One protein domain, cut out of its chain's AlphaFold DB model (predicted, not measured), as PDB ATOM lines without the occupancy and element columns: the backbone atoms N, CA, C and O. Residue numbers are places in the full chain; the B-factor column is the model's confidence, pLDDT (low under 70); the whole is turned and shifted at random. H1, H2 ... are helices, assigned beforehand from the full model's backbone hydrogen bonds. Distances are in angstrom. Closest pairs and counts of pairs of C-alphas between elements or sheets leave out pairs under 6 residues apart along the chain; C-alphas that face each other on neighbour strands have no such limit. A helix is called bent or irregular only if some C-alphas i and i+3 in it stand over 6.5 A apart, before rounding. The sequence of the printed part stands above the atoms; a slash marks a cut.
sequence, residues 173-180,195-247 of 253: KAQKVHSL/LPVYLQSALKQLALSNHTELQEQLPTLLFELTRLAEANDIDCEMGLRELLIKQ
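What this domain is: This is residues 173 to 180 and 195 to 247 of the 253 residues of the protein "MazG domain-containing protein" of Desulfuromonas sp (UniProt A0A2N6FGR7). A long helix with a kink, H3, and the helix after it, H4, meet near their ends as an L, and residues 240 to 247 of H4 stick out from the rest. H2 folds back on H3 as a helical hairpin, and the short H1 packs at a steep angle on the last part of H3, residues 223 to 230. The printed part has 61 residues, with four named helices in the order H1, H2, H3, H4 and no named strand, and its class is all helix. It is only just loose, close to compact, with a radius of gyration of the C-alphas of 13.0 A and spans of 31 by 30 by 19 A.

How they stand to each other: H1, residues 173 to 180, touches H3, residues 211 to 230, with the C-alphas of Gln 175 and Thr 226 closest at 5.7 A. Their lines stand at a steep tilt of 58 degrees, the same way. H3 is the hub, touching three helices. H2, residues 195 to 206, touches it with the C-alphas of Leu 206 and Leu 214 closest at 6.1 A, at a shallow tilt of 18 degrees, opposite ways; H2 and H3 are a hairpin. H4, residues 236 to 247, only just touches H3, with 3 pairs of C-alphas within 8 A, and only at the corner by their link; the closest C-alphas are those of Thr 226 and Cys 236, 6.3 A apart. Their lines are only just about perpendicular, at 73 degrees. H1 and H4 are close but not clearly touching, with the C-alphas of Gln 175 and Cys 236 closest at 7.9 A. H2 is apart from H1 and from H4. In H1, H2 and H4 every O i to N i+4 pair is within hydrogen-bond range; in H3 13 of 16 are.

Where its parts are: H1 begins at C-alpha 173, at (121.881, 247.178, 255.196). H2 measures 16.2 A from first to last C-alpha. H3 runs 29.0 A from C-alpha 211, at (99.727, 238.408, 264.792), to C-alpha 230. It has a kink of 32 degrees near residue 218 and is only just irregular: C-alphas 216 and 219 are 6.7 A apart. H4 measures 16.4 A and ends at C-alpha 247, at (106.768, 240.399, 238.527).

The domain as a whole: The two C-alphas farthest apart, those of Asn 210 and Asp 233, are 33.7 A apart. Residues 181 to 194 are not printed, and C-alphas 180 and 195 are 18.1 A apart across this cut. The links from H2 to H3 and from H3 to H4 are tight. Mean pLDDT of the printed part is 88.9, and no printed residue is under 70.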
ATOM      1  N   LYS A 173     121.510 246.768 253.841       88.25
ATOM      2  CA  LYS A 173     121.881 247.178 255.196       88.25
ATOM      3  C   LYS A 173     121.994 245.976 256.131       88.25
ATOM      4  O   LYS A 173     122.949 245.920 256.899       88.25
ATOM      5  N   ALA A 174     121.058 245.031 256.057       89.31
ATOM      6  CA  ALA A 174     121.082 243.802 256.843       89.31
ATOM      7  C   ALA A 174     122.335 242.959 256.559       89.31
ATOM      8  O   ALA A 174     123.030 242.595 257.508       89.31
ATOM      9  N   GLN A 175     122.684 242.750 255.285       87.56
ATOM     10  CA  GLN A 175     123.920 242.050 254.900       87.56
ATOM     11  C   GLN A 175     125.157 242.762 255.459       87.56
ATOM     12  O   GLN A 175     125.970 242.151 256.140       87.56
ATOM     13  N   LYS A 176     125.250 244.093 255.328       84.50
ATOM     14  CA  LYS A 176     126.384 244.840 255.904       84.50
ATOM     15  C   LYS A 176     126.473 244.754 257.429       84.50
ATOM     16  O   LYS A 176     127.578 244.794 257.965       84.50
ATOM     17  N   VAL A 177     125.346 244.672 258.140       84.88
ATOM     18  CA  VAL A 177     125.345 244.475 259.601       84.88
ATOM     19  C   VAL A 177     125.934 243.114 259.966       84.88
ATOM     20  O   VAL A 177     126.695 243.038 260.931       84.88
ATOM     21  N   HIS A 178     125.618 242.057 259.213       82.12
ATOM     22  CA  HIS A 178     126.243 240.747 259.403       82.12
ATOM     23  C   HIS A 178     127.747 240.826 259.160       82.12
ATOM     24  O   HIS A 178     128.503 240.519 260.083       82.12
ATOM     25  N   SER A 179     128.194 241.367 258.021       76.00
ATOM     26  CA  SER A 179     129.628 241.490 257.721       76.00
ATOM     27  C   SER A 179     130.399 242.269 258.801       76.00
ATOM     28  O   SER A 179     131.523 241.909 259.151       76.00
ATOM     29  N   LEU A 180     129.796 243.319 259.382       73.19
ATOM     30  CA  LEU A 180     130.391 244.059 260.504       73.19
ATOM     31  C   LEU A 180     130.552 243.175 261.750       73.19
ATOM     32  O   LEU A 180     131.639 243.133 262.326       73.19
ATOM     33  N   LEU A 195     122.645 227.123 260.300       83.88
ATOM     34  CA  LEU A 195     121.755 228.200 259.848       83.88
ATOM     35  C   LEU A 195     120.530 227.679 259.068       83.88
ATOM     36  O   LEU A 195     119.412 228.091 259.392       83.88
ATOM     37  N   PRO A 196     120.653 226.729 258.117       85.69
ATOM     38  CA  PRO A 196     119.485 226.178 257.427       85.69
ATOM     39  C   PRO A 196     118.495 225.476 258.371       85.69
ATOM     40  O   PRO A 196     117.278 225.575 258.195       85.69
ATOM     41  N   VAL A 197     119.003 224.785 259.398       87.56
ATOM     42  CA  VAL A 197     118.182 224.080 260.398       87.56
ATOM     43  C   VAL A 197     117.445 225.078 261.291       87.56
ATOM     44  O   VAL A 197     116.249 224.908 261.562       87.56
ATOM     45  N   TYR A 198     118.135 226.142 261.705       87.44
ATOM     46  CA  TYR A 198     117.543 227.256 262.437       87.44
ATOM     47  C   TYR A 198     116.426 227.925 261.625       87.44
ATOM     48  O   TYR A 198     115.297 228.010 262.108       87.44
ATOM     49  N   LEU A 199     116.694 228.312 260.371       90.75
ATOM     50  CA  LEU A 199     115.719 228.974 259.497       90.75
ATOM     51  C   LEU A 199     114.476 228.109 259.264       90.75
ATOM     52  O   LEU A 199     113.351 228.600 259.352       90.75
ATOM     53  N   GLN A 200     114.656 226.804 259.032       91.12
ATOM     54  CA  GLN A 200     113.531 225.881 258.879       91.12
ATOM     55  C   GLN A 200     112.673 225.814 260.153       91.12
ATOM     56  O   GLN A 200     111.443 225.758 260.079       91.12
ATOM     57  N   SER A 201     113.312 225.796 261.321       89.69
ATOM     58  CA  SER A 201     112.618 225.736 262.609       89.69
ATOM     59  C   SER A 201     111.876 227.040 262.908       89.69
ATOM     60  O   SER A 201     110.706 226.995 263.288       89.69
ATOM     61  N   ALA A 202     112.511 228.187 262.653       90.19
ATOM     62  CA  ALA A 202     111.917 229.513 262.810       90.19
ATOM     63  C   ALA A 202     110.689 229.698 261.903       90.19
ATOM     64  O   ALA A 202     109.639 230.137 262.368       90.19
ATOM     65  N   LEU A 203     110.767 229.267 260.638       92.88
ATOM     66  CA  LEU A 203     109.630 229.280 259.709       92.88
ATOM     67  C   LEU A 203     108.440 228.451 260.219       92.88
ATOM     68  O   LEU A 203     107.296 228.898 260.145       92.88
ATOM     69  N   LYS A 204     108.696 227.248 260.754       92.44
ATOM     70  CA  LYS A 204     107.643 226.385 261.322       92.44
ATOM     71  C   LYS A 204     106.977 227.019 262.544       92.44
ATOM     72  O   LYS A 204     105.768 226.882 262.698       92.44
ATOM     73  N   GLN A 205     107.751 227.686 263.399       90.25
ATOM     74  CA  GLN A 205     107.226 228.384 264.575       90.25
ATOM     75  C   GLN A 205     106.366 229.583 264.168       90.25
ATOM     76  O   GLN A 205     105.222 229.673 264.601       90.25
ATOM     77  N   LEU A 206     106.865 230.420 263.252       90.50
ATOM     78  CA  LEU A 206     106.134 231.568 262.710       90.50
ATOM     79  C   LEU A 206     104.785 231.173 262.098       90.50
ATOM     80  O   LEU A 206     103.796 231.871 262.288       90.50
ATOM     81  N   ALA A 207     104.708 230.031 261.408       90.31
ATOM     82  CA  ALA A 207     103.454 229.549 260.824       90.31
ATOM     83  C   ALA A 207     102.354 229.246 261.863       90.31
ATOM     84  O   ALA A 207     101.179 229.177 261.507       90.31
ATOM     85  N   LEU A 208     102.725 229.047 263.132       93.69
ATOM     86  CA  LEU A 208     101.811 228.784 264.247       93.69
ATOM     87  C   LEU A 208     101.601 230.014 265.146       93.69
ATOM     88  O   LEU A 208     100.807 229.950 266.086       93.69
ATOM     89  N   SER A 209     102.306 231.112 264.871       92.94
ATOM     90  CA  SER A 209     102.305 232.309 265.701       92.94
ATOM     91  C   SER A 209     101.067 233.176 265.506       92.94
ATOM     92  O   SER A 209     100.449 233.224 264.440       92.94
ATOM     93  N   ASN A 210     100.713 233.909 266.561       95.69
ATOM     94  CA  ASN A 210      99.689 234.948 266.471       95.69
ATOM     95  C   ASN A 210     100.237 236.219 265.790       95.69
ATOM     96  O   ASN A 210     101.429 236.345 265.525       95.69
ATOM     97  N   HIS A 211      99.357 237.182 265.506       94.06
ATOM     98  CA  HIS A 211      99.727 238.408 264.792       94.06
ATOM     99  C   HIS A 211     100.849 239.208 265.476       94.06
ATOM    100  O   HIS A 211     101.754 239.681 264.796       94.06
ATOM    101  N   THR A 212     100.809 239.334 266.804       94.25
ATOM    102  CA  THR A 212     101.821 240.076 267.569       94.25
ATOM    103  C   THR A 212     103.180 239.388 267.479       94.25
ATOM    104  O   THR A 212     104.178 240.026 267.160       94.25
ATOM    105  N   GLU A 213     103.209 238.071 267.678       92.06
ATOM    106  CA  GLU A 213     104.426 237.268 267.541       92.06
ATOM    107  C   GLU A 213     104.997 237.327 266.120       92.06
ATOM    108  O   GLU A 213     106.201 237.493 265.950       92.06
ATOM    109  N   LEU A 214     104.141 237.248 265.093       91.12
ATOM    110  CA  LEU A 214     104.543 237.405 263.694       91.12
ATOM    111  C   LEU A 214     105.184 238.774 263.442       91.12
ATOM    112  O   LEU A 214     106.219 238.848 262.785       91.12
ATOM    113  N   GLN A 215     104.590 239.849 263.964       88.25
ATOM    114  CA  GLN A 215     105.092 241.212 263.785       88.25
ATOM    115  C   GLN A 215     106.485 241.405 264.410       88.25
ATOM    116  O   GLN A 215     107.302 242.140 263.857       88.25
ATOM    117  N   GLU A 216     106.770 240.727 265.522       89.94
ATOM    118  CA  GLU A 216     108.075 240.770 266.191       89.94
ATOM    119  C   GLU A 216     109.116 239.850 265.532       89.94
ATOM    120  O   GLU A 216     110.276 240.229 265.359       89.94
ATOM    121  N   GLN A 217     108.722 238.634 265.145       89.50
ATOM    122  CA  GLN A 217     109.659 237.594 264.711       89.50
ATOM    123  C   GLN A 217     109.943 237.610 263.203       89.50
ATOM    124  O   GLN A 217     111.046 237.247 262.789       89.50
ATOM    125  N   LEU A 218     109.000 238.056 262.364       91.56
ATOM    126  CA  LEU A 218     109.179 238.073 260.907       91.56
ATOM    127  C   LEU A 218     110.368 238.943 260.450       91.56
ATOM    128  O   LEU A 218     111.144 238.461 259.624       91.56
ATOM    129  N   PRO A 219     110.595 240.164 260.982       92.62
ATOM    130  CA  PRO A 219     111.780 240.951 260.631       92.62
ATOM    131  C   PRO A 219     113.092 240.253 260.998       92.62
ATOM    132  O   PRO A 219     114.063 240.345 260.253       92.62
ATOM    133  N   THR A 220     113.112 239.518 262.117       90.62
ATOM    134  CA  THR A 220     114.285 238.737 262.540       90.62
ATOM    135  C   THR A 220     114.561 237.609 261.554       90.62
ATOM    136  O   THR A 220     115.700 237.421 261.142       90.62
ATOM    137  N   LEU A 221     113.522 236.901 261.101       91.50
ATOM    138  CA  LEU A 221     113.689 235.880 260.070       91.50
ATOM    139  C   LEU A 221     114.194 236.478 258.748       91.50
ATOM    140  O   LEU A 221     115.095 235.908 258.139       91.50
ATOM    141  N   LEU A 222     113.647 237.618 258.309       92.81
ATOM    142  CA  LEU A 222     114.130 238.318 257.110       92.81
ATOM    143  C   LEU A 222     115.611 238.695 257.243       92.81
ATOM    144  O   LEU A 222     116.375 238.490 256.306       92.81
ATOM    145  N   PHE A 223     116.023 239.173 258.417       92.19
ATOM    146  CA  PHE A 223     117.418 239.482 258.724       92.19
ATOM    147  C   PHE A 223     118.327 238.239 258.695       92.19
ATOM    148  O   PHE A 223     119.438 238.298 258.179       92.19
ATOM    149  N   GLU A 224     117.884 237.087 259.197       90.69
ATOM    150  CA  GLU A 224     118.683 235.852 259.139       90.69
ATOM    151  C   GLU A 224     118.724 235.238 257.727       90.69
ATOM    152  O   GLU A 224     119.724 234.635 257.338       90.69
ATOM    153  N   LEU A 225     117.689 235.448 256.906       91.12
ATOM    154  CA  LEU A 225     117.711 235.072 255.489       91.12
ATOM    155  C   LEU A 225     118.776 235.849 254.708       91.12
ATOM    156  O   LEU A 225     119.424 235.266 253.838       91.12
ATOM    157  N   THR A 226     119.021 237.122 255.042       91.19
ATOM    158  CA  THR A 226     120.111 237.868 254.397       91.19
ATOM    159  C   THR A 226     121.491 237.317 254.751       91.19
ATOM    160  O   THR A 226     122.402 237.407 253.934       91.19
ATOM    161  N   ARG A 227     121.642 236.699 255.935       88.31
ATOM    162  CA  ARG A 227     122.875 236.002 256.334       88.31
ATOM    163  C   ARG A 227     123.115 234.756 255.493       88.31
ATOM    164  O   ARG A 227     124.231 234.502 255.059       88.31
ATOM    165  N   LEU A 228     122.052 233.991 255.236       88.25
ATOM    166  CA  LEU A 228     122.128 232.819 254.364       88.25
ATOM    167  C   LEU A 228     122.558 233.217 252.950       88.25
ATOM    168  O   LEU A 228     123.385 232.537 252.355       88.25
ATOM    169  N   ALA A 229     122.006 234.306 252.419       88.75
ATOM    170  CA  ALA A 229     122.387 234.809 251.106       88.75
ATOM    171  C   ALA A 229     123.853 235.262 251.059       88.75
ATOM    172  O   ALA A 229     124.563 234.882 250.136       88.75
ATOM    173  N   GLU A 230     124.322 235.995 252.075       83.88
ATOM    174  CA  GLU A 230     125.734 236.390 252.196       83.88
ATOM    175  C   GLU A 230     126.664 235.169 252.221       83.88
ATOM    176  O   GLU A 230     127.636 235.132 251.479       83.88
ATOM    177  N   ALA A 231     126.318 234.119 252.976       82.75
ATOM    178  CA  ALA A 231     127.088 232.872 253.025       82.75
ATOM    179  C   ALA A 231     127.132 232.092 251.690       82.75
ATOM    180  O   ALA A 231     127.838 231.090 251.594       82.75
ATOM    181  N   ASN A 232     126.348 232.506 250.691       83.88
ATOM    182  CA  ASN A 232     126.306 231.920 249.351       83.88
ATOM    183  C   ASN A 232     126.644 232.950 248.257       83.88
ATOM    184  O   ASN A 232     126.308 232.715 247.098       83.88
ATOM    185  N   ASP A 233     127.259 234.082 248.616       82.94
ATOM    186  CA  ASP A 233     127.649 235.156 247.691       82.94
ATOM    187  C   ASP A 233     126.473 235.745 246.884       82.94
ATOM    188  O   ASP A 233     126.608 236.139 245.725       82.94
ATOM    189  N   ILE A 234     125.288 235.809 247.498       87.56
ATOM    190  CA  ILE A 234     124.071 236.362 246.891       87.56
ATOM    191  C   ILE A 234     123.798 237.763 247.452       87.56
ATOM    192  O   ILE A 234     123.588 237.933 248.656       87.56
ATOM    193  N   ASP A 235     123.702 238.766 246.575       89.81
ATOM    194  CA  ASP A 235     123.185 240.096 246.924       89.81
ATOM    195  C   ASP A 235     121.651 240.048 247.039       89.81
ATOM    196  O   ASP A 235     120.930 239.848 246.056       89.81
ATOM    197  N   CYS A 236     121.140 240.200 248.264       90.75
ATOM    198  CA  CYS A 236     119.706 240.113 248.536       90.75
ATOM    199  C   CYS A 236     118.920 241.282 247.947       90.75
ATOM    200  O   CYS A 236     117.765 241.101 247.558       90.75
ATOM    201  N   GLU A 237     119.506 242.478 247.951       92.31
ATOM    202  CA  GLU A 237     118.829 243.681 247.479       92.31
ATOM    203  C   GLU A 237     118.674 243.613 245.962       92.31
ATOM    204  O   GLU A 237     117.566 243.775 245.450       92.31
ATOM    205  N   MET A 238     119.755 243.273 245.254       89.50
ATOM    206  CA  MET A 238     119.726 243.121 243.799       89.50
ATOM    207  C   MET A 238     118.837 241.950 243.377       89.50
ATOM    208  O   MET A 238     117.963 242.117 242.526       89.50
ATOM    209  N   GLY A 239     118.958 240.795 244.040       88.94
ATOM    210  CA  GLY A 239     118.130 239.627 243.735       88.94
ATOM    211  C   GLY A 239     116.628 239.881 243.917       88.94
ATOM    212  O   GLY A 239     115.817 239.446 243.095       88.94
ATOM    213  N   LEU A 240     116.231 240.613 244.969       91.69
ATOM    214  CA  LEU A 240     114.830 240.997 245.148       91.69
ATOM    215  C   LEU A 240     114.400 242.054 244.125       91.69
ATOM    216  O   LEU A 240     113.302 241.932 243.583       91.69
ATOM    217  N   ARG A 241     115.239 243.057 243.833       89.06
ATOM    218  CA  ARG A 241     114.943 244.089 242.827       89.06
ATOM    219  C   ARG A 241     114.651 243.461 241.464       89.06
ATOM    220  O   ARG A 241     113.573 243.693 240.916       89.06
ATOM    221  N   GLU A 242     115.521 242.577 240.979       86.75
ATOM    222  CA  GLU A 242     115.298 241.837 239.731       86.75
ATOM    223  C   GLU A 242     113.990 241.036 239.740       86.75
ATOM    224  O   GLU A 242     113.250 241.001 238.752       86.75
ATOM    225  N   LEU A 243     113.699 240.347 240.850       90.81
ATOM    226  CA  LEU A 243     112.464 239.582 240.988       90.81
ATOM    227  C   LEU A 243     111.242 240.498 240.879       90.81
ATOM    228  O   LEU A 243     110.283 240.143 240.194       90.81
ATOM    229  N   LEU A 244     111.257 241.651 241.548       89.19
ATOM    230  CA  LEU A 244     110.145 242.599 241.545       89.19
ATOM    231  C   LEU A 244     109.896 243.177 240.150       89.19
ATOM    232  O   LEU A 244     108.741 243.195 239.723       89.19
ATOM    233  N   ILE A 245     110.951 243.548 239.419       86.31
ATOM    234  CA  ILE A 245     110.861 243.994 238.018       86.31
ATOM    235  C   ILE A 245     110.154 242.920 237.176       86.31
ATOM    236  O   ILE A 245     109.084 243.168 236.614       86.31
ATOM    237  N   LYS A 246     110.644 241.674 237.225       86.62
ATOM    238  CA  LYS A 246     110.058 240.527 236.504       86.62
ATOM    239  C   LYS A 246     108.595 240.249 236.877       86.62
ATOM    240  O   LYS A 246     107.855 239.670 236.080       86.62
ATOM    241  N   GLN A 247     108.167 240.558 238.103       88.12
ATOM    242  CA  GLN A 247     106.768 240.399 238.527       88.12
ATOM    243  C   GLN A 247     105.875 241.536 238.019       88.12
ATOM    244  O   GLN A 247     104.713 241.291 237.689       88.12
TER     245      GLN A 247